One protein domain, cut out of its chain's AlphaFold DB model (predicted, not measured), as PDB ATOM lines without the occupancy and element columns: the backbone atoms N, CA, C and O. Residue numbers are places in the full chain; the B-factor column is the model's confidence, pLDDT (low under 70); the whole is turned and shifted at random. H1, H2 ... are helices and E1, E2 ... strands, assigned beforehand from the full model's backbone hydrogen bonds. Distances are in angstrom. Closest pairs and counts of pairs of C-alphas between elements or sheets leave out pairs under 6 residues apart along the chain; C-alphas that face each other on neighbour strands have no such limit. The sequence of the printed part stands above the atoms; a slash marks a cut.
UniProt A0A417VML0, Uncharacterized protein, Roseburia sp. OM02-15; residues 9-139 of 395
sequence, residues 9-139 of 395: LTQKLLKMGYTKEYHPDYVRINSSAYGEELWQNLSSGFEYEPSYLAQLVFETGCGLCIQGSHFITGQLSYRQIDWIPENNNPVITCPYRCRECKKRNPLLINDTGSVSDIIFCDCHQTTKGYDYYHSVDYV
ATOM      1  N   LEU A   9     -15.177  -5.453  25.914       89.69
ATOM      2  CA  LEU A   9     -14.280  -4.760  24.984       89.69
ATOM      3  C   LEU A   9     -12.807  -5.048  25.305       89.69
ATOM      4  O   LEU A   9     -12.031  -5.405  24.420       89.69
ATOM      5  N   THR A  10     -12.432  -4.953  26.575       87.94
ATOM      6  CA  THR A  10     -11.067  -5.163  27.061       87.94
ATOM      7  C   THR A  10     -10.651  -6.610  26.888       87.94
ATOM      8  O   THR A  10      -9.588  -6.870  26.333       87.94
ATOM      9  N   GLN A  11     -11.512  -7.564  27.255       88.94
ATOM     10  CA  GLN A  11     -11.247  -8.985  27.019       88.94
ATOM     11  C   GLN A  11     -10.982  -9.271  25.533       88.94
ATOM     12  O   GLN A  11     -10.066 -10.021  25.191       88.94
ATOM     13  N   LYS A  12     -11.759  -8.657  24.631       89.44
ATOM     14  CA  LYS A  12     -11.577  -8.800  23.182       89.44
ATOM     15  C   LYS A  12     -10.250  -8.204  22.707       89.44
ATOM     16  O   LYS A  12      -9.555  -8.848  21.926       89.44
ATOM     17  N   LEU A  13      -9.891  -7.008  23.172       89.12
ATOM     18  CA  LEU A  13      -8.645  -6.336  22.792       89.12
ATOM     19  C   LEU A  13      -7.406  -7.079  23.306       89.12
ATOM     20  O   LEU A  13      -6.459  -7.275  22.545       89.12
ATOM     21  N   LEU A  14      -7.440  -7.575  24.545       88.25
ATOM     22  CA  LEU A  14      -6.362  -8.388  25.111       88.25
ATOM     23  C   LEU A  14      -6.172  -9.693  24.324       88.25
ATOM     24  O   LEU A  14      -5.043 -10.062  24.007       88.25
ATOM     25  N   LYS A  15      -7.265 -10.355  23.916       89.44
ATOM     26  CA  LYS A  15      -7.209 -11.550  23.047       89.44
ATOM     27  C   LYS A  15      -6.615 -11.266  21.666       89.44
ATOM     28  O   LYS A  15      -6.048 -12.165  21.054       89.44
ATOM     29  N   MET A  16      -6.729 -10.032  21.179       88.19
ATOM     30  CA  MET A  16      -6.106  -9.574  19.932       88.19
ATOM     31  C   MET A  16      -4.634  -9.160  20.106       88.19
ATOM     32  O   MET A  16      -3.988  -8.817  19.119       88.19
ATOM     33  N   GLY A  17      -4.093  -9.210  21.328       88.12
ATOM     34  CA  GLY A  17      -2.704  -8.864  21.632       88.12
ATOM     35  C   GLY A  17      -2.458  -7.377  21.893       88.12
ATOM     36  O   GLY A  17      -1.300  -6.967  21.968       88.12
ATOM     37  N   TYR A  18      -3.510  -6.564  22.035       87.38
ATOM     38  CA  TYR A  18      -3.355  -5.166  22.437       87.38
ATOM     39  C   TYR A  18      -2.956  -5.066  23.909       87.38
ATOM     40  O   TYR A  18      -3.394  -5.854  24.747       87.38
ATOM     41  N   THR A  19      -2.131  -4.072  24.221       83.25
ATOM     42  CA  THR A  19      -1.632  -3.801  25.570       83.25
ATOM     43  C   THR A  19      -1.996  -2.385  25.997       83.25
ATOM     44  O   THR A  19      -2.572  -1.607  25.237       83.25
ATOM     45  N   LYS A  20      -1.655  -2.027  27.236       77.50
ATOM     46  CA  LYS A  20      -1.911  -0.693  27.784       77.50
ATOM     47  C   LYS A  20      -1.215   0.415  26.994       77.50
ATOM     48  O   LYS A  20      -1.745   1.506  26.850       77.50
ATOM     49  N   GLU A  21       0.002   0.150  26.540       80.19
ATOM     50  CA  GLU A  21       0.835   1.098  25.802       80.19
ATOM     51  C   GLU A  21       0.581   1.030  24.291       80.19
ATOM     52  O   GLU A  21       0.948   1.949  23.563       80.19
ATOM     53  N   TYR A  22      -0.048  -0.051  23.821       85.56
ATOM     54  CA  TYR A  22      -0.356  -0.279  22.417       85.56
ATOM     55  C   TYR A  22      -1.802  -0.748  22.259       85.56
ATOM     56  O   TYR A  22      -2.092  -1.947  22.256       85.56
ATOM     57  N   HIS A  23      -2.708   0.217  22.120       85.31
ATOM     58  CA  HIS A  23      -4.129   0.000  21.875       85.31
ATOM     59  C   HIS A  23      -4.610   0.842  20.684       85.31
ATOM     60  O   HIS A  23      -3.943   1.803  20.303       85.31
ATOM     61  N   PRO A  24      -5.757   0.502  20.073       89.06
ATOM     62  CA  PRO A  24      -6.319   1.294  18.984       89.06
ATOM     63  C   PRO A  24      -6.715   2.715  19.408       89.06
ATOM     64  O   PRO A  24      -7.120   2.929  20.549       89.06
ATOM     65  N   ASP A  25      -6.718   3.652  18.456       90.94
ATOM     66  CA  ASP A  25      -7.067   5.066  18.693       90.94
ATOM     67  C   ASP A  25      -8.542   5.290  19.077       90.94
ATOM     68  O   ASP A  25      -8.916   6.359  19.552       90.94
ATOM     69  N   TYR A  26      -9.406   4.294  18.853       89.44
ATOM     70  CA  TYR A  26     -10.832   4.372  19.181       89.44
ATOM     71  C   TYR A  26     -11.154   3.992  20.633       89.44
ATOM     72  O   TYR A  26     -12.322   4.034  21.031       89.44
ATOM     73  N   VAL A  27     -10.144   3.607  21.416       89.81
ATOM     74  CA  VAL A  27     -10.267   3.338  22.849       89.81
ATOM     75  C   VAL A  27      -9.259   4.155  23.637       89.81
ATOM     76  O   VAL A  27      -8.184   4.494  23.145       89.81
ATOM     77  N   ARG A  28      -9.588   4.414  24.895       87.75
ATOM     78  CA  ARG A  28      -8.686   5.027  25.865       87.75
ATOM     79  C   ARG A  28      -8.776   4.317  27.207       87.75
ATOM     80  O   ARG A  28      -9.677   3.518  27.460       87.75
ATOM     81  N   ILE A  29      -7.830   4.621  28.085       82.44
ATOM     82  CA  ILE A  29      -7.846   4.154  29.470       82.44
ATOM     83  C   ILE A  29      -8.587   5.195  30.302       82.44
ATOM     84  O   ILE A  29      -8.263   6.383  30.245       82.44
ATOM     85  N   ASN A  30      -9.583   4.752  31.066       72.94
ATOM     86  CA  ASN A  30     -10.347   5.635  31.936       72.94
ATOM     87  C   ASN A  30      -9.418   6.289  32.980       72.94
ATOM     88  O   ASN A  30      -8.600   5.621  33.611       72.94
ATOM     89  N   SER A  31      -9.554   7.603  33.182       68.00
ATOM     90  CA  SER A  31      -8.750   8.376  34.139       68.00
ATOM     91  C   SER A  31      -9.076   8.098  35.613       68.00
ATOM     92  O   SER A  31      -8.348   8.536  36.501       68.00
ATOM     93  N   SER A  32     -10.197   7.434  35.897       67.62
ATOM     94  CA  SER A  32     -10.573   7.015  37.245       67.62
ATOM     95  C   SER A  32      -9.775   5.775  37.633       67.62
ATOM     96  O   SER A  32      -9.931   4.728  37.029       67.62
ATOM     97  N   ALA A  33      -8.919   5.871  38.645       65.31
ATOM     98  CA  ALA A  33      -8.194   4.726  39.184       65.31
ATOM     99  C   ALA A  33      -8.527   4.588  40.670       65.31
ATOM    100  O   ALA A  33      -8.442   5.566  41.416       65.31
ATOM    101  N   TYR A  34      -8.924   3.389  41.095       64.19
ATOM    102  CA  TYR A  34      -9.113   3.063  42.516       64.19
ATOM    103  C   TYR A  34      -8.102   2.024  43.025       64.19
ATOM    104  O   TYR A  34      -8.144   1.657  44.198       64.19
ATOM    105  N   GLY A  35      -7.190   1.566  42.162       62.34
ATOM    106  CA  GLY A  35      -6.115   0.635  42.493       62.34
ATOM    107  C   GLY A  35      -4.741   1.113  42.022       62.34
ATOM    108  O   GLY A  35      -4.616   2.163  41.394       62.34
ATOM    109  N   GLU A  36      -3.707   0.326  42.330       59.94
ATOM    110  CA  GLU A  36      -2.317   0.607  41.927       59.94
ATOM    111  C   GLU A  36      -2.082   0.376  40.424       59.94
ATOM    112  O   GLU A  36      -1.179   0.962  39.826       59.94
ATOM    113  N   GLU A  37      -2.935  -0.433  39.793       61.84
ATOM    114  CA  GLU A  37      -2.892  -0.729  38.364       61.84
ATOM    115  C   GLU A  37      -3.940   0.083  37.596       61.84
ATOM    116  O   GLU A  37      -5.111   0.134  37.968       61.84
ATOM    117  N   LEU A  38      -3.541   0.652  36.456       61.16
ATOM    118  CA  LEU A  38      -4.385   1.498  35.593       61.16
ATOM    119  C   LEU A  38      -5.624   0.787  35.008       61.16
ATOM    120  O   LEU A  38      -6.543   1.440  34.512       61.16
ATOM    121  N   TRP A  39      -5.665  -0.543  35.079       63.44
ATOM    122  CA  TRP A  39      -6.806  -1.364  34.667       63.44
ATOM    123  C   TRP A  39      -7.911  -1.446  35.719       63.44
ATOM    124  O   TRP A  39      -9.036  -1.840  35.415       63.44
ATOM    125  N   GLN A  40      -7.605  -1.065  36.960       67.81
ATOM    126  CA  GLN A  40      -8.547  -1.021  38.074       67.81
ATOM    127  C   GLN A  40      -9.249   0.340  38.075       67.81
ATOM    128  O   GLN A  40      -9.014   1.206  38.925       67.81
ATOM    129  N   ASN A  41     -10.072   0.524  37.045       73.94
ATOM    130  CA  ASN A  41     -10.834   1.733  36.777       73.94
ATOM    131  C   ASN A  41     -12.342   1.461  36.792       73.94
ATOM    132  O   ASN A  41     -12.768   0.308  36.772       73.94
ATOM    133  N   LEU A  42     -13.161   2.516  36.848       71.94
ATOM    134  CA  LEU A  42     -14.623   2.376  36.942       71.94
ATOM    135  C   LEU A  42     -15.254   1.686  35.723       71.94
ATOM    136  O   LEU A  42     -16.325   1.101  35.845       71.94
ATOM    137  N   SER A  43     -14.584   1.721  34.569       70.00
ATOM    138  CA  SER A  43     -15.005   1.012  33.357       70.00
ATOM    139  C   SER A  43     -14.526  -0.444  33.325       70.00
ATOM    140  O   SER A  43     -14.812  -1.144  32.356       70.00
ATOM    141  N   SER A  44     -13.783  -0.913  34.333       77.12
ATOM    142  CA  SER A  44     -13.162  -2.242  34.367       77.12
ATOM    143  C   SER A  44     -12.299  -2.535  33.124       77.12
ATOM    144  O   SER A  44     -12.360  -3.632  32.563       77.12
ATOM    145  N   GLY A  45     -11.517  -1.551  32.652       84.88
ATOM    146  CA  GLY A  45     -10.576  -1.705  31.532       84.88
ATOM    147  C   GLY A  45     -10.533  -0.524  30.552       84.88
ATOM    148  O   GLY A  45     -10.529   0.637  30.955       84.88
ATOM    149  N   PHE A  46     -10.446  -0.815  29.254       87.56
ATOM    150  CA  PHE A  46     -10.571   0.172  28.179       87.56
ATOM    151  C   PHE A  46     -11.994   0.716  28.087       87.56
ATOM    152  O   PHE A  46     -12.955  -0.036  28.232       87.56
ATOM    153  N   GLU A  47     -12.120   1.996  27.762       88.94
ATOM    154  CA  GLU A  47     -13.380   2.633  27.386       88.94
ATOM    155  C   GLU A  47     -13.311   3.157  25.954       88.94
ATOM    156  O   GLU A  47     -12.226   3.461  25.447       88.94
ATOM    157  N   TYR A  48     -14.458   3.257  25.286       90.31
ATOM    158  CA  TYR A  48     -14.492   3.871  23.964       90.31
ATOM    159  C   TYR A  48     -14.127   5.354  24.041       90.31
ATOM    160  O   TYR A  48     -14.568   6.083  24.934       90.31
ATOM    161  N   GLU A  49     -13.373   5.832  23.054       92.00
ATOM    162  CA  GLU A  49     -13.171   7.266  22.885       92.00
ATOM    163  C   GLU A  49     -14.536   7.926  22.590       92.00
ATOM    164  O   GLU A  49     -15.254   7.451  21.701       92.00
ATOM    165  N   PRO A  50     -14.929   9.023  23.270       90.56
ATOM    166  CA  PRO A  50     -16.242   9.644  23.082       90.56
ATOM    167  C   PRO A  50     -16.571  10.001  21.629       90.56
ATOM    168  O   PRO A  50     -17.727   9.904  21.215       90.56
ATOM    169  N   SER A  51     -15.563  10.383  20.838       91.88
ATOM    170  CA  SER A  51     -15.718  10.687  19.410       91.88
ATOM    171  C   SER A  51     -16.059   9.450  18.576       91.88
ATOM    172  O   SER A  51     -16.827   9.556  17.619       91.88
ATOM    173  N   TYR A  52     -15.521   8.285  18.941       92.94
ATOM    174  CA  TYR A  52     -15.839   7.010  18.313       92.94
ATOM    175  C   TYR A  52     -17.200   6.499  18.779       92.94
ATOM    176  O   TYR A  52     -18.043   6.152  17.956       92.94
ATOM    177  N   LEU A  53     -17.461   6.540  20.088       92.38
ATOM    178  CA  LEU A  53     -18.745   6.140  20.660       92.38
ATOM    179  C   LEU A  53     -19.911   6.920  20.033       92.38
ATOM    180  O   LEU A  53     -20.935   6.328  19.705       92.38
ATOM    181  N   ALA A  54     -19.748   8.221  19.781       91.81
ATOM    182  CA  ALA A  54     -20.763   9.054  19.131       91.81
ATOM    183  C   ALA A  54     -21.113   8.630  17.689       91.81
ATOM    184  O   ALA A  54     -22.178   9.006  17.192       91.81
ATOM    185  N   GLN A  55     -20.236   7.872  17.021       92.19
ATOM    186  CA  GLN A  55     -20.458   7.329  15.675       92.19
ATOM    187  C   GLN A  55     -21.164   5.969  15.703       92.19
ATOM    188  O   GLN A  55     -21.713   5.542  14.689       92.19
ATOM    189  N   LEU A  56     -21.156   5.280  16.848       93.69
ATOM    190  CA  LEU A  56     -21.815   3.991  17.003       93.69
ATOM    191  C   LEU A  56     -23.333   4.151  17.109       93.69
ATOM    192  O   LEU A  56     -23.853   5.146  17.622       93.69
ATOM    193  N   VAL A  57     -24.043   3.119  16.655       95.19
ATOM    194  CA  VAL A  57     -25.501   3.030  16.723       95.19
ATOM    195  C   VAL A  57     -25.882   1.828  17.568       95.19
ATOM    196  O   VAL A  57     -25.351   0.729  17.404       95.19
ATOM    197  N   PHE A  58     -26.828   2.051  18.467       95.00
ATOM    198  CA  PHE A  58     -27.405   1.043  19.335       95.00
ATOM    199  C   PHE A  58     -28.891   0.886  19.026       95.00
ATOM    200  O   PHE A  58     -29.545   1.802  18.530       95.00
ATOM    201  N   GLU A  59     -29.432  -0.286  19.319       94.69
ATOM    202  CA  GLU A  59     -30.833  -0.625  19.124       94.69
ATOM    203  C   GLU A  59     -31.396  -1.181  20.434       94.69
ATOM    204  O   GLU A  59     -30.771  -2.004  21.108       94.69
ATOM    205  N   THR A  60     -32.578  -0.712  20.819       92.25
ATOM    206  CA  THR A  60     -33.325  -1.295  21.947       92.25
ATOM    207  C   THR A  60     -33.939  -2.637  21.547       92.25
ATOM    208  O   THR A  60     -34.223  -2.868  20.374       92.25
ATOM    209  N   GLY A  61     -34.303  -3.483  22.515       86.69
ATOM    210  CA  GLY A  61     -35.024  -4.739  22.236       86.69
ATOM    211  C   GLY A  61     -36.371  -4.582  21.496       86.69
ATOM    212  O   GLY A  61     -36.929  -5.567  21.009       86.69
ATOM    213  N   CYS A  62     -36.911  -3.358  21.402       87.25
ATOM    214  CA  CYS A  62     -38.116  -3.033  20.627       87.25
ATOM    215  C   CYS A  62     -37.845  -2.412  19.243       87.25
ATOM    216  O   CYS A  62     -38.801  -2.114  18.534       87.25
ATOM    217  N   GLY A  63     -36.578  -2.247  18.855       89.31
ATOM    218  CA  GLY A  63     -36.174  -1.801  17.518       89.31
ATOM    219  C   GLY A  63     -35.918  -0.301  17.362       89.31
ATOM    220  O   GLY A  63     -35.694   0.155  16.247       89.31
ATOM    221  N   LEU A  64     -35.956   0.484  18.446       92.69
ATOM    222  CA  LEU A  64     -35.611   1.910  18.373       92.69
ATOM    223  C   LEU A  64     -34.100   2.113  18.276       92.69
ATOM    224  O   LEU A  64     -33.369   1.592  19.123       92.69
ATOM    225  N   CYS A  65     -33.674   2.926  17.310       94.44
ATOM    226  CA  CYS A  65     -32.291   3.356  17.134       94.44
ATOM    227  C   CYS A  65     -31.883   4.419  18.165       94.44
ATOM    228  O   CYS A  65     -32.666   5.299  18.534       94.44
ATOM    229  N   ILE A  66     -30.633   4.351  18.616       93.94
ATOM    230  CA  ILE A  66     -30.026   5.268  19.581       93.94
ATOM    231  C   ILE A  66     -28.610   5.580  19.116       93.94
ATOM    232  O   ILE A  66     -27.838   4.676  18.795       93.94
ATOM    233  N   GLN A  67     -28.258   6.860  19.098       93.69
ATOM    234  CA  GLN A  67     -26.888   7.276  18.837       93.69
ATOM    235  C   GLN A  67     -26.026   7.066  20.087       93.69
ATOM    236  O   GLN A  67     -26.449   7.393  21.196       93.69
ATOM    237  N   GLY A  68     -24.799   6.566  19.928       91.81
ATOM    238  CA  GLY A  68     -23.915   6.290  21.062       91.81
ATOM    239  C   GLY A  68     -23.537   7.526  21.890       91.81
ATOM    240  O   GLY A  68     -23.122   7.386  23.037       91.81
ATOM    241  N   SER A  69     -23.775   8.740  21.378       91.88
ATOM    242  CA  SER A  69     -23.631   9.994  22.130       91.88
ATOM    243  C   SER A  69     -24.462  10.037  23.418       91.88
ATOM    244  O   SER A  69     -24.046  10.675  24.385       91.88
ATOM    245  N   HIS A  70     -25.589   9.317  23.471       90.00
ATOM    246  CA  HIS A  70     -26.416   9.173  24.677       90.00
ATOM    247  C   HIS A  70     -25.693   8.463  25.828       90.00
ATOM    248  O   HIS A  70     -26.099   8.609  26.978       90.00
ATOM    249  N   PHE A  71     -24.622   7.720  25.537       90.12
ATOM    250  CA  PHE A  71     -23.874   6.927  26.513       90.12
ATOM    251  C   PHE A  71     -22.495   7.509  26.851       90.12
ATOM    252  O   PHE A  71     -21.716   6.861  27.540       90.12
ATOM    253  N   ILE A  72     -22.183   8.729  26.395       84.88
ATOM    254  CA  ILE A  72     -20.916   9.404  26.737       84.88
ATOM    255  C   ILE A  72     -20.832   9.681  28.244       84.88
ATOM    256  O   ILE A  72     -19.750   9.671  28.827       84.88
ATOM    257  N   THR A  73     -21.972   9.960  28.879       73.25
ATOM    258  CA  THR A  73     -22.040  10.320  30.296       73.25
ATOM    259  C   THR A  73     -22.912   9.349  31.072       73.25
ATOM    260  O   THR A  73     -24.094   9.200  30.768       73.25
ATOM    261  N   GLY A  74     -22.350   8.800  32.147       66.56
ATOM    262  CA  GLY A  74     -23.070   7.956  33.092       66.56
ATOM    263  C   GLY A  74     -22.864   6.469  32.826       66.56
ATOM    264  O   GLY A  74     -22.983   5.992  31.705       66.56
ATOM    265  N   GLN A  75     -22.569   5.744  33.898       73.06
ATOM    266  CA  GLN A  75     -22.473   4.290  33.930       73.06
ATOM    267  C   GLN A  75     -23.483   3.799  34.966       73.06
ATOM    268  O   GLN A  75     -23.621   4.408  36.031       73.06
ATOM    269  N   LEU A  76     -24.211   2.726  34.659       82.81
ATOM    270  CA  LEU A  76     -25.085   2.074  35.630       82.81
ATOM    271  C   LEU A  76     -24.445   0.752  36.041       82.81
ATOM    272  O   LEU A  76     -24.343  -0.154  35.225       82.81
ATOM    273  N   SER A  77     -24.085   0.619  37.315       83.19
ATOM    274  CA  SER A  77     -23.787  -0.682  37.917       83.19
ATOM    275  C   SER A  77     -24.993  -1.114  38.747       83.19
ATOM    276  O   SER A  77     -25.369  -0.448  39.714       83.19
ATOM    277  N   TYR A  78     -25.671  -2.183  38.330       82.00
ATOM    278  CA  TYR A  78     -26.877  -2.685  38.993       82.00
ATOM    279  C   TYR A  78     -26.926  -4.210  38.950       82.00
ATOM    280  O   TYR A  78     -26.675  -4.811  37.909       82.00
ATOM    281  N   ARG A  79     -27.266  -4.837  40.087       80.62
ATOM    282  CA  ARG A  79     -27.276  -6.304  40.268       80.62
ATOM    283  C   ARG A  79     -25.958  -6.974  39.836       80.62
ATOM    284  O   ARG A  79     -25.987  -8.036  39.229       80.62
ATOM    285  N   GLN A  80     -24.820  -6.360  40.185       82.94
ATOM    286  CA  GLN A  80     -23.463  -6.830  39.839       82.94
ATOM    287  C   GLN A  80     -23.179  -6.871  38.326       82.94
ATOM    288  O   GLN A  80     -22.263  -7.555  37.885       82.94
ATOM    289  N   ILE A  81     -23.968  -6.145  37.531       84.06
ATOM    290  CA  ILE A  81     -23.755  -5.977  36.098       84.06
ATOM    291  C   ILE A  81     -23.448  -4.510  35.840       84.06
ATOM    292  O   ILE A  81     -24.225  -3.630  36.226       84.06
ATOM    293  N   ASP A  82     -22.348  -4.273  35.134       87.06
ATOM    294  CA  ASP A  82     -22.021  -2.965  34.585       87.06
ATOM    295  C   ASP A  82     -22.700  -2.825  33.217       87.06
ATOM    296  O   ASP A  82     -22.368  -3.524  32.254       87.06
ATOM    297  N   TRP A  83     -23.703  -1.949  33.164       88.75
ATOM    298  CA  TRP A  83     -24.497  -1.615  31.986       88.75
ATOM    299  C   TRP A  83     -23.827  -0.466  31.238       88.75
ATOM    300  O   TRP A  83     -24.134   0.710  31.461       88.75
ATOM    301  N   ILE A  84     -22.870  -0.815  30.382       90.25
ATOM    302  CA  ILE A  84     -21.987   0.136  29.701       90.25
ATOM    303  C   ILE A  84     -21.826  -0.228  28.216       90.25
ATOM    304  O   ILE A  84     -21.975  -1.401  27.848       90.25
ATOM    305  N   PRO A  85     -21.518   0.744  27.337       91.38
ATOM    306  CA  PRO A  85     -21.262   0.481  25.917       91.38
ATOM    307  C   PRO A  85     -20.205  -0.599  25.671       91.38
ATOM    308  O   PRO A  85     -20.359  -1.426  24.775       91.38
ATOM    309  N   GLU A  86     -19.161  -0.635  26.497       91.25
ATOM    310  CA  GLU A  86     -18.036  -1.574  26.425       91.25
ATOM    311  C   GLU A  86     -18.462  -3.032  26.652       91.25
ATOM    312  O   GLU A  86     -17.842  -3.954  26.121       91.25
ATOM    313  N   ASN A  87     -19.546  -3.243  27.404       89.81
ATOM    314  CA  ASN A  87     -20.170  -4.543  27.645       89.81
ATOM    315  C   ASN A  87     -21.322  -4.832  26.671       89.81
ATOM    316  O   ASN A  87     -22.016  -5.839  26.808       89.81
ATOM    317  N   ASN A  88     -21.527  -3.967  25.671       91.81
ATOM    318  CA  ASN A  88     -22.610  -4.068  24.698       91.81
ATOM    319  C   ASN A  88     -24.002  -4.185  25.350       91.81
ATOM    320  O   ASN A  88     -24.885  -4.866  24.833       91.81
ATOM    321  N   ASN A  89     -24.192  -3.556  26.507       91.56
ATOM    322  CA  ASN A  89     -25.454  -3.527  27.242       91.56
ATOM    323  C   ASN A  89     -25.737  -2.144  27.875       91.56
ATOM    324  O   ASN A  89     -26.205  -2.095  29.015       91.56
ATOM    325  N   PRO A  90     -25.465  -1.000  27.214       92.06
ATOM    326  CA  PRO A  90     -25.806   0.286  27.804       92.06
ATOM    327  C   PRO A  90     -27.321   0.428  27.983       92.06
ATOM    328  O   PRO A  90     -28.121  -0.156  27.244       92.06
ATOM    329  N   VAL A  91     -27.723   1.229  28.967       90.94
ATOM    330  CA  VAL A  91     -29.133   1.443  29.301       90.94
ATOM    331  C   VAL A  91     -29.598   2.848  28.956       90.94
ATOM    332  O   VAL A  91     -28.901   3.831  29.183       90.94
ATOM    333  N   ILE A  92     -30.833   2.948  28.470       89.88
ATOM    334  CA  ILE A  92     -31.529   4.218  28.250       89.88
ATOM    335  C   ILE A  92     -32.829   4.244  29.051       89.88
ATOM    336  O   ILE A  92     -33.425   3.204  29.335       89.88
ATOM    337  N   THR A  93     -33.327   5.434  29.383       88.06
ATOM    338  CA  THR A  93     -34.698   5.552  29.897       88.06
ATOM    339  C   THR A  93     -35.688   5.306  28.759       88.06
ATOM    340  O   THR A  93     -35.657   5.990  27.740       88.06
ATOM    341  N   CYS A  94     -36.596   4.346  28.935       87.50
ATOM    342  CA  CYS A  94     -37.609   3.996  27.949       87.50
ATOM    343  C   CYS A  94     -38.463   5.229  27.609       87.50
ATOM    344  O   CYS A  94     -39.186   5.723  28.487       87.50
ATOM    345  N   PRO A  95     -38.467   5.701  26.346       86.69
ATOM    346  CA  PRO A  95     -39.194   6.910  25.986       86.69
ATOM    347  C   PRO A  95     -40.696   6.735  26.205       86.69
ATOM    348  O   PRO A  95     -41.357   7.679  26.619       86.69
ATOM    349  N   TYR A  96     -41.247   5.532  26.033       84.50
ATOM    350  CA  TYR A  96     -42.667   5.244  26.264       84.50
ATOM    351  C   TYR A  96     -43.042   5.014  27.731       84.50
ATOM    352  O   TYR A  96     -44.228   5.027  28.044       84.50
ATOM    353  N   ARG A  97     -42.066   4.813  28.631       79.75
ATOM    354  CA  ARG A  97     -42.294   4.467  30.049       79.75
ATOM    355  C   ARG A  97     -43.236   3.267  30.247       79.75
ATOM    356  O   ARG A  97     -44.022   3.223  31.190       79.75
ATOM    357  N   CYS A  98     -43.160   2.281  29.352       78.38
ATOM    358  CA  CYS A  98     -43.967   1.066  29.446       78.38
ATOM    359  C   CYS A  98     -43.477   0.200  30.617       78.38
ATOM    360  O   CYS A  98     -42.335  -0.271  30.598       78.38
ATOM    361  N   ARG A  99     -44.320  -0.001  31.639       75.06
ATOM    362  CA  ARG A  99     -43.977  -0.810  32.823       75.06
ATOM    363  C   ARG A  99     -43.827  -2.291  32.459       75.06
ATOM    364  O   ARG A  99     -42.804  -2.887  32.782       75.06
ATOM    365  N   GLU A 100     -44.760  -2.828  31.679       77.44
ATOM    366  CA  GLU A 100     -44.817  -4.241  31.288       77.44
ATOM    367  C   GLU A 100     -44.267  -4.467  29.868       77.44
ATOM    368  O   GLU A 100     -44.996  -4.764  28.921       77.44
ATOM    369  N   CYS A 101     -42.952  -4.313  29.692       81.81
ATOM    370  CA  CYS A 101     -42.301  -4.580  28.409       81.81
ATOM    371  C   CYS A 101     -41.647  -5.969  28.393       81.81
ATOM    372  O   CYS A 101     -40.593  -6.160  28.992       81.81
ATOM    373  N   LYS A 102     -42.210  -6.920  27.633       83.94
ATOM    374  CA  LYS A 102     -41.640  -8.278  27.457       83.94
ATOM    375  C   LYS A 102     -40.290  -8.307  26.723       83.94
ATOM    376  O   LYS A 102     -39.642  -9.344  26.685       83.94
ATOM    377  N   LYS A 103     -39.909  -7.201  26.075       84.88
ATOM    378  CA  LYS A 103     -38.661  -7.061  25.306       84.88
ATOM    379  C   LYS A 103     -37.503  -6.490  26.129       84.88
ATOM    380  O   LYS A 103     -36.400  -6.414  25.609       84.88
ATOM    381  N   ARG A 104     -37.762  -6.054  27.364       85.19
ATOM    382  CA  ARG A 104     -36.741  -5.540  28.281       85.19
ATOM    383  C   ARG A 104     -36.055  -6.694  28.997       85.19
ATOM    384  O   ARG A 104     -36.723  -7.668  29.349       85.19
ATOM    385  N   ASN A 105     -34.771  -6.537  29.301       83.75
ATOM    386  CA  ASN A 105     -34.084  -7.445  30.204       83.75
ATOM    387  C   ASN A 105     -34.800  -7.545  31.576       83.75
ATOM    388  O   ASN A 105     -35.001  -6.518  32.236       83.75
ATOM    389  N   PRO A 106     -35.158  -8.758  32.045       83.44
ATOM    390  CA  PRO A 106     -35.824  -8.960  33.333       83.44
ATOM    391  C   PRO A 106     -35.068  -8.376  34.530       83.44
ATOM    392  O   PRO A 106     -35.681  -8.010  35.528       83.44
ATOM    393  N   LEU A 107     -33.740  -8.252  34.436       82.88
ATOM    394  CA  LEU A 107     -32.910  -7.692  35.501       82.88
ATOM    395  C   LEU A 107     -33.082  -6.180  35.674       82.88
ATOM    396  O   LEU A 107     -32.724  -5.674  36.727       82.88
ATOM    397  N   LEU A 108     -33.634  -5.472  34.684       78.88
ATOM    398  CA  LEU A 108     -33.901  -4.027  34.729       78.88
ATOM    399  C   LEU A 108     -35.336  -3.698  35.170       78.88
ATOM    400  O   LEU A 108     -35.800  -2.564  35.021       78.88
ATOM    401  N   ILE A 109     -36.074  -4.689  35.674       70.50
ATOM    402  CA  ILE A 109     -37.394  -4.479  36.259       70.50
ATOM    403  C   ILE A 109     -37.201  -3.928  37.678       70.50
ATOM    404  O   ILE A 109     -36.532  -4.532  38.518       70.50
ATOM    405  N   ASN A 110     -37.785  -2.758  37.941       62.25
ATOM    406  CA  ASN A 110     -37.834  -2.176  39.279       62.25
ATOM    407  C   ASN A 110     -38.810  -2.999  40.139       62.25
ATOM    408  O   ASN A 110     -39.990  -2.671  40.223       62.25
ATOM    409  N   ASP A 111     -38.326  -4.079  40.756       52.97
ATOM    410  CA  ASP A 111     -39.105  -4.876  41.722       52.97
ATOM    411  C   ASP A 111     -39.315  -4.121  43.045       52.97
ATOM    412  O   ASP A 111     -40.249  -4.379  43.802       52.97
ATOM    413  N   THR A 112     -38.442  -3.157  43.334       47.38
ATOM    414  CA  THR A 112     -38.571  -2.258  44.472       47.38
ATOM    415  C   THR A 112     -39.329  -1.022  44.014       47.38
ATOM    416  O   THR A 112     -38.993  -0.439  42.984       47.38
ATOM    417  N   GLY A 113     -40.368  -0.629  44.757       44.22
ATOM    418  CA  GLY A 113     -41.181   0.571  44.526       44.22
ATOM    419  C   GLY A 113     -40.379   1.870  44.648       44.22
ATOM    420  O   GLY A 113     -40.624   2.678  45.539       44.22
ATOM    421  N   SER A 114     -39.392   2.046  43.771       44.19
ATOM    422  CA  SER A 114     -38.567   3.232  43.655       44.19
ATOM    423  C   SER A 114     -39.469   4.426  43.389       44.19
ATOM    424  O   SER A 114     -40.356   4.393  42.537       44.19
ATOM    425  N   VAL A 115     -39.206   5.499  44.125       43.47
ATOM    426  CA  VAL A 115     -39.926   6.778  44.072       43.47
ATOM    427  C   VAL A 115     -39.805   7.436  42.685       43.47
ATOM    428  O   VAL A 115     -40.574   8.329  42.337       43.47
ATOM    429  N   SER A 116     -38.844   6.991  41.871       54.75
ATOM    430  CA  SER A 116     -38.637   7.439  40.501       54.75
ATOM    431  C   SER A 116     -39.305   6.494  39.490       54.75
ATOM    432  O   SER A 116     -38.928   5.334  39.354       54.75
ATOM    433  N   ASP A 117     -40.245   7.017  38.692       63.50
ATOM    434  CA  ASP A 117     -40.857   6.361  37.514       63.50
ATOM    435  C   ASP A 117     -39.855   6.128  36.350       63.50
ATOM    436  O   ASP A 117     -40.224   6.107  35.170       63.50
ATOM    437  N   ILE A 118     -38.559   6.031  36.653       74.94
ATOM    438  CA  ILE A 118     -37.508   5.825  35.663       74.94
ATOM    439  C   ILE A 118     -37.485   4.345  35.316       74.94
ATOM    440  O   ILE A 118     -37.303   3.481  36.171       74.94
ATOM    441  N   ILE A 119     -37.687   4.067  34.036       82.00
ATOM    442  CA  ILE A 119     -37.774   2.720  33.501       82.00
ATOM    443  C   ILE A 119     -36.639   2.551  32.501       82.00
ATOM    444  O   ILE A 119     -36.672   3.168  31.438       82.00
ATOM    445  N   PHE A 120     -35.656   1.720  32.832       87.12
ATOM    446  CA  PHE A 120     -34.496   1.480  31.977       87.12
ATOM    447  C   PHE A 120     -34.777   0.424  30.905       87.12
ATOM    448  O   PHE A 120     -35.613  -0.458  31.084       87.12
ATOM    449  N   CYS A 121     -34.106   0.523  29.766       89.25
ATOM    450  CA  CYS A 121     -34.092  -0.480  28.709       89.25
ATOM    451  C   CYS A 121     -32.648  -0.702  28.279       89.25
ATOM    452  O   CYS A 121     -31.940   0.271  28.022       89.25
ATOM    453  N   ASP A 122     -32.239  -1.960  28.195       90.94
ATOM    454  CA  ASP A 122     -30.963  -2.358  27.626       90.94
ATOM    455  C   ASP A 122     -30.961  -2.177  26.107       90.94
ATOM    456  O   ASP A 122     -31.986  -2.314  25.426       90.94
ATOM    457  N   CYS A 123     -29.790  -1.806  25.605       92.94
ATOM    458  CA  CYS A 123     -29.528  -1.540  24.203       92.94
ATOM    459  C   CYS A 123     -28.317  -2.359  23.761       92.94
ATOM    460  O   CYS A 123     -27.421  -2.634  24.557       92.94
ATOM    461  N   HIS A 124     -28.263  -2.699  22.479       93.38
ATOM    462  CA  HIS A 124     -27.145  -3.429  21.889       93.38
ATOM    463  C   HIS A 124     -26.660  -2.719  20.635       93.38
ATOM    464  O   HIS A 124     -27.459  -2.169  19.878       93.38
ATOM    465  N   GLN A 125     -25.352  -2.724  20.407       93.00
ATOM    466  CA  GLN A 125     -24.747  -2.170  19.208       93.00
ATOM    467  C   GLN A 125     -25.285  -2.898  17.970       93.00
ATOM    468  O   GLN A 125     -25.359  -4.128  17.932       93.00
ATOM    469  N   THR A 126     -25.644  -2.130  16.945       92.19
ATOM    470  CA  THR A 126     -26.169  -2.635  15.675       92.19
ATOM    471  C   THR A 126     -25.278  -2.190  14.519       92.19
ATOM    472  O   THR A 126     -24.576  -1.183  14.602       92.19
ATOM    473  N   THR A 127     -25.284  -2.953  13.428       90.81
ATOM    474  CA  THR A 127     -24.597  -2.588  12.176       90.81
ATOM    475  C   THR A 127     -25.464  -1.716  11.271       90.81
ATOM    476  O   THR A 127     -24.988  -1.220  10.250       90.81
ATOM    477  N   LYS A 128     -26.742  -1.533  11.623       89.50
ATOM    478  CA  LYS A 128     -27.660  -0.648  10.906       89.50
ATOM    479  C   LYS A 128     -27.213   0.808  11.064       89.50
ATOM    480  O   LYS A 128     -26.762   1.216  12.132       89.50
ATOM    481  N   GLY A 129     -27.392   1.598  10.006       90.50
ATOM    482  CA  GLY A 129     -27.263   3.051  10.094       90.50
ATOM    483  C   GLY A 129     -28.327   3.649  11.018       90.50
ATOM    484  O   GLY A 129     -29.390   3.061  11.215       90.50
ATOM    485  N   TYR A 130     -28.041   4.820  11.583       92.56
ATOM    486  CA  TYR A 130     -28.997   5.534  12.425       92.56
ATOM    487  C   TYR A 130     -30.172   6.050  11.581       92.56
ATOM    488  O   TYR A 130     -29.976   6.839  10.657       92.56
ATOM    489  N   ASP A 131     -31.390   5.625  11.920       93.38
ATOM    490  CA  ASP A 131     -32.631   6.137  11.339       93.38
ATOM    491  C   ASP A 131     -33.363   7.009  12.362       93.38
ATOM    492  O   ASP A 131     -33.874   6.506  13.364       93.38
ATOM    493  N   TYR A 132     -33.433   8.314  12.090       92.81
ATOM    494  CA  TYR A 132     -34.092   9.282  12.965       92.81
ATOM    495  C   TYR A 132     -35.579   8.972  13.168       92.81
ATOM    496  O   TYR A 132     -36.057   9.029  14.294       92.81
ATOM    497  N   TYR A 133     -36.333   8.594  12.132       92.56
ATOM    498  CA  TYR A 133     -37.783   8.390  12.280       92.56
ATOM    499  C   TYR A 133     -38.129   7.166  13.136       92.56
ATOM    500  O   TYR A 133     -39.204   7.110  13.736       92.56
ATOM    501  N   HIS A 134     -37.194   6.221  13.239       92.38
ATOM    502  CA  HIS A 134     -37.275   5.050  14.106       92.38
ATOM    503  C   HIS A 134     -36.321   5.153  15.309       92.38
ATOM    504  O   HIS A 134     -35.926   4.134  15.876       92.38
ATOM    505  N   SER A 135     -35.948   6.368  15.727       93.75
ATOM    506  CA  SER A 135     -35.058   6.584  16.868       93.75
ATOM    507  C   SER A 135     -35.792   6.974  18.149       93.75
ATOM    508  O   SER A 135     -36.952   7.398  18.156       93.75
ATOM    509  N   VAL A 136     -35.083   6.855  19.271       92.06
ATOM    510  CA  VAL A 136     -35.524   7.421  20.553       92.06
ATOM    511  C   VAL A 136     -35.654   8.946  20.466       92.06
ATOM    512  O   VAL A 136     -36.600   9.495  21.033       92.06
ATOM    513  N   ASP A 137     -34.769   9.618  19.729       93.12
ATOM    514  CA  ASP A 137     -34.752  11.080  19.612       93.12
ATOM    515  C   ASP A 137     -36.035  11.608  18.970       93.12
ATOM    516  O   ASP A 137     -36.662  12.514  19.516       93.12
ATOM    517  N   TYR A 138     -36.518  10.973  17.896       94.50
ATOM    518  CA  TYR A 138     -37.796  11.354  17.293       94.50
ATOM    519  C   TYR A 138     -38.960  11.224  18.281       94.50
ATOM    520  O   TYR A 138     -39.795  12.124  18.386       94.50
ATOM    521  N   VAL A 139     -39.012  10.141  19.063       92.50
ATOM    522  CA  VAL A 139     -40.064   9.960  20.075       92.50
ATOM    523  C   VAL A 139     -39.986  11.044  21.157       92.50
ATOM    524  O   VAL A 139     -41.023  11.564  21.581       92.50
TER     525      VAL A 139
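This is residues 9 to 139 of the 395 residues of an uncharacterized protein of Roseburia sp. OM02-15 (UniProt A0A417VML0). With little regular structure, loops join a curled sheet, E4 E3 E8 E7, to two small hairpins, E1 with E2 and E5 with E6. The 131 printed residues hold four helices and eight strands, H1 E1 E2 H2 E3 E4 H3 E5 E6 E7 E8 H4, in 47 residues, class mixed, sheets antiparallel. The whole is compact, radius of gyration of the C-alphas 15.9 A, spanning 45 by 35 by 22 A.

E8, residues 120 to 125, forms a hairpin with E7, 91 to 93 (N 121 to O 92, 2.8 A), and neighbours E3, 57 to 60 (N 59 to O 124, 2.8 A). E3 forms a hairpin with E4, 65 to 67 (N 58 to O 66, 2.8 A). H3, 68 to 71, is on this sheet and touches H2, 50 to 53 (C-alphas 68 and 53, 5.2 A). H4, 136 to 139, only grazes it. E5, 76 to 78, and E6, 81 to 83, form a hairpin (N 83 to O 76, 2.8 A), as do E1, 27 to 29, and E2, 46 to 48 (N 28 to O 47, 2.9 A). Closest C-alphas of E2 and H1, 9 to 15, are Phe 46 and Thr 10, 5.5 A apart. In H1 every O i to N i+4 pair is within hydrogen-bond range.

H1 begins at C-alpha 9 (-14.280, -4.760, 24.984); H4 ends at C-alpha 139 (-40.064, 9.960, 20.075). E8 spans 16.5 A.

The printed part has no cut. H1 to E1, E1 to E2 and E7 to E8 are long links. Residues 31 to 40, 74 and 110 to 117 are under 70.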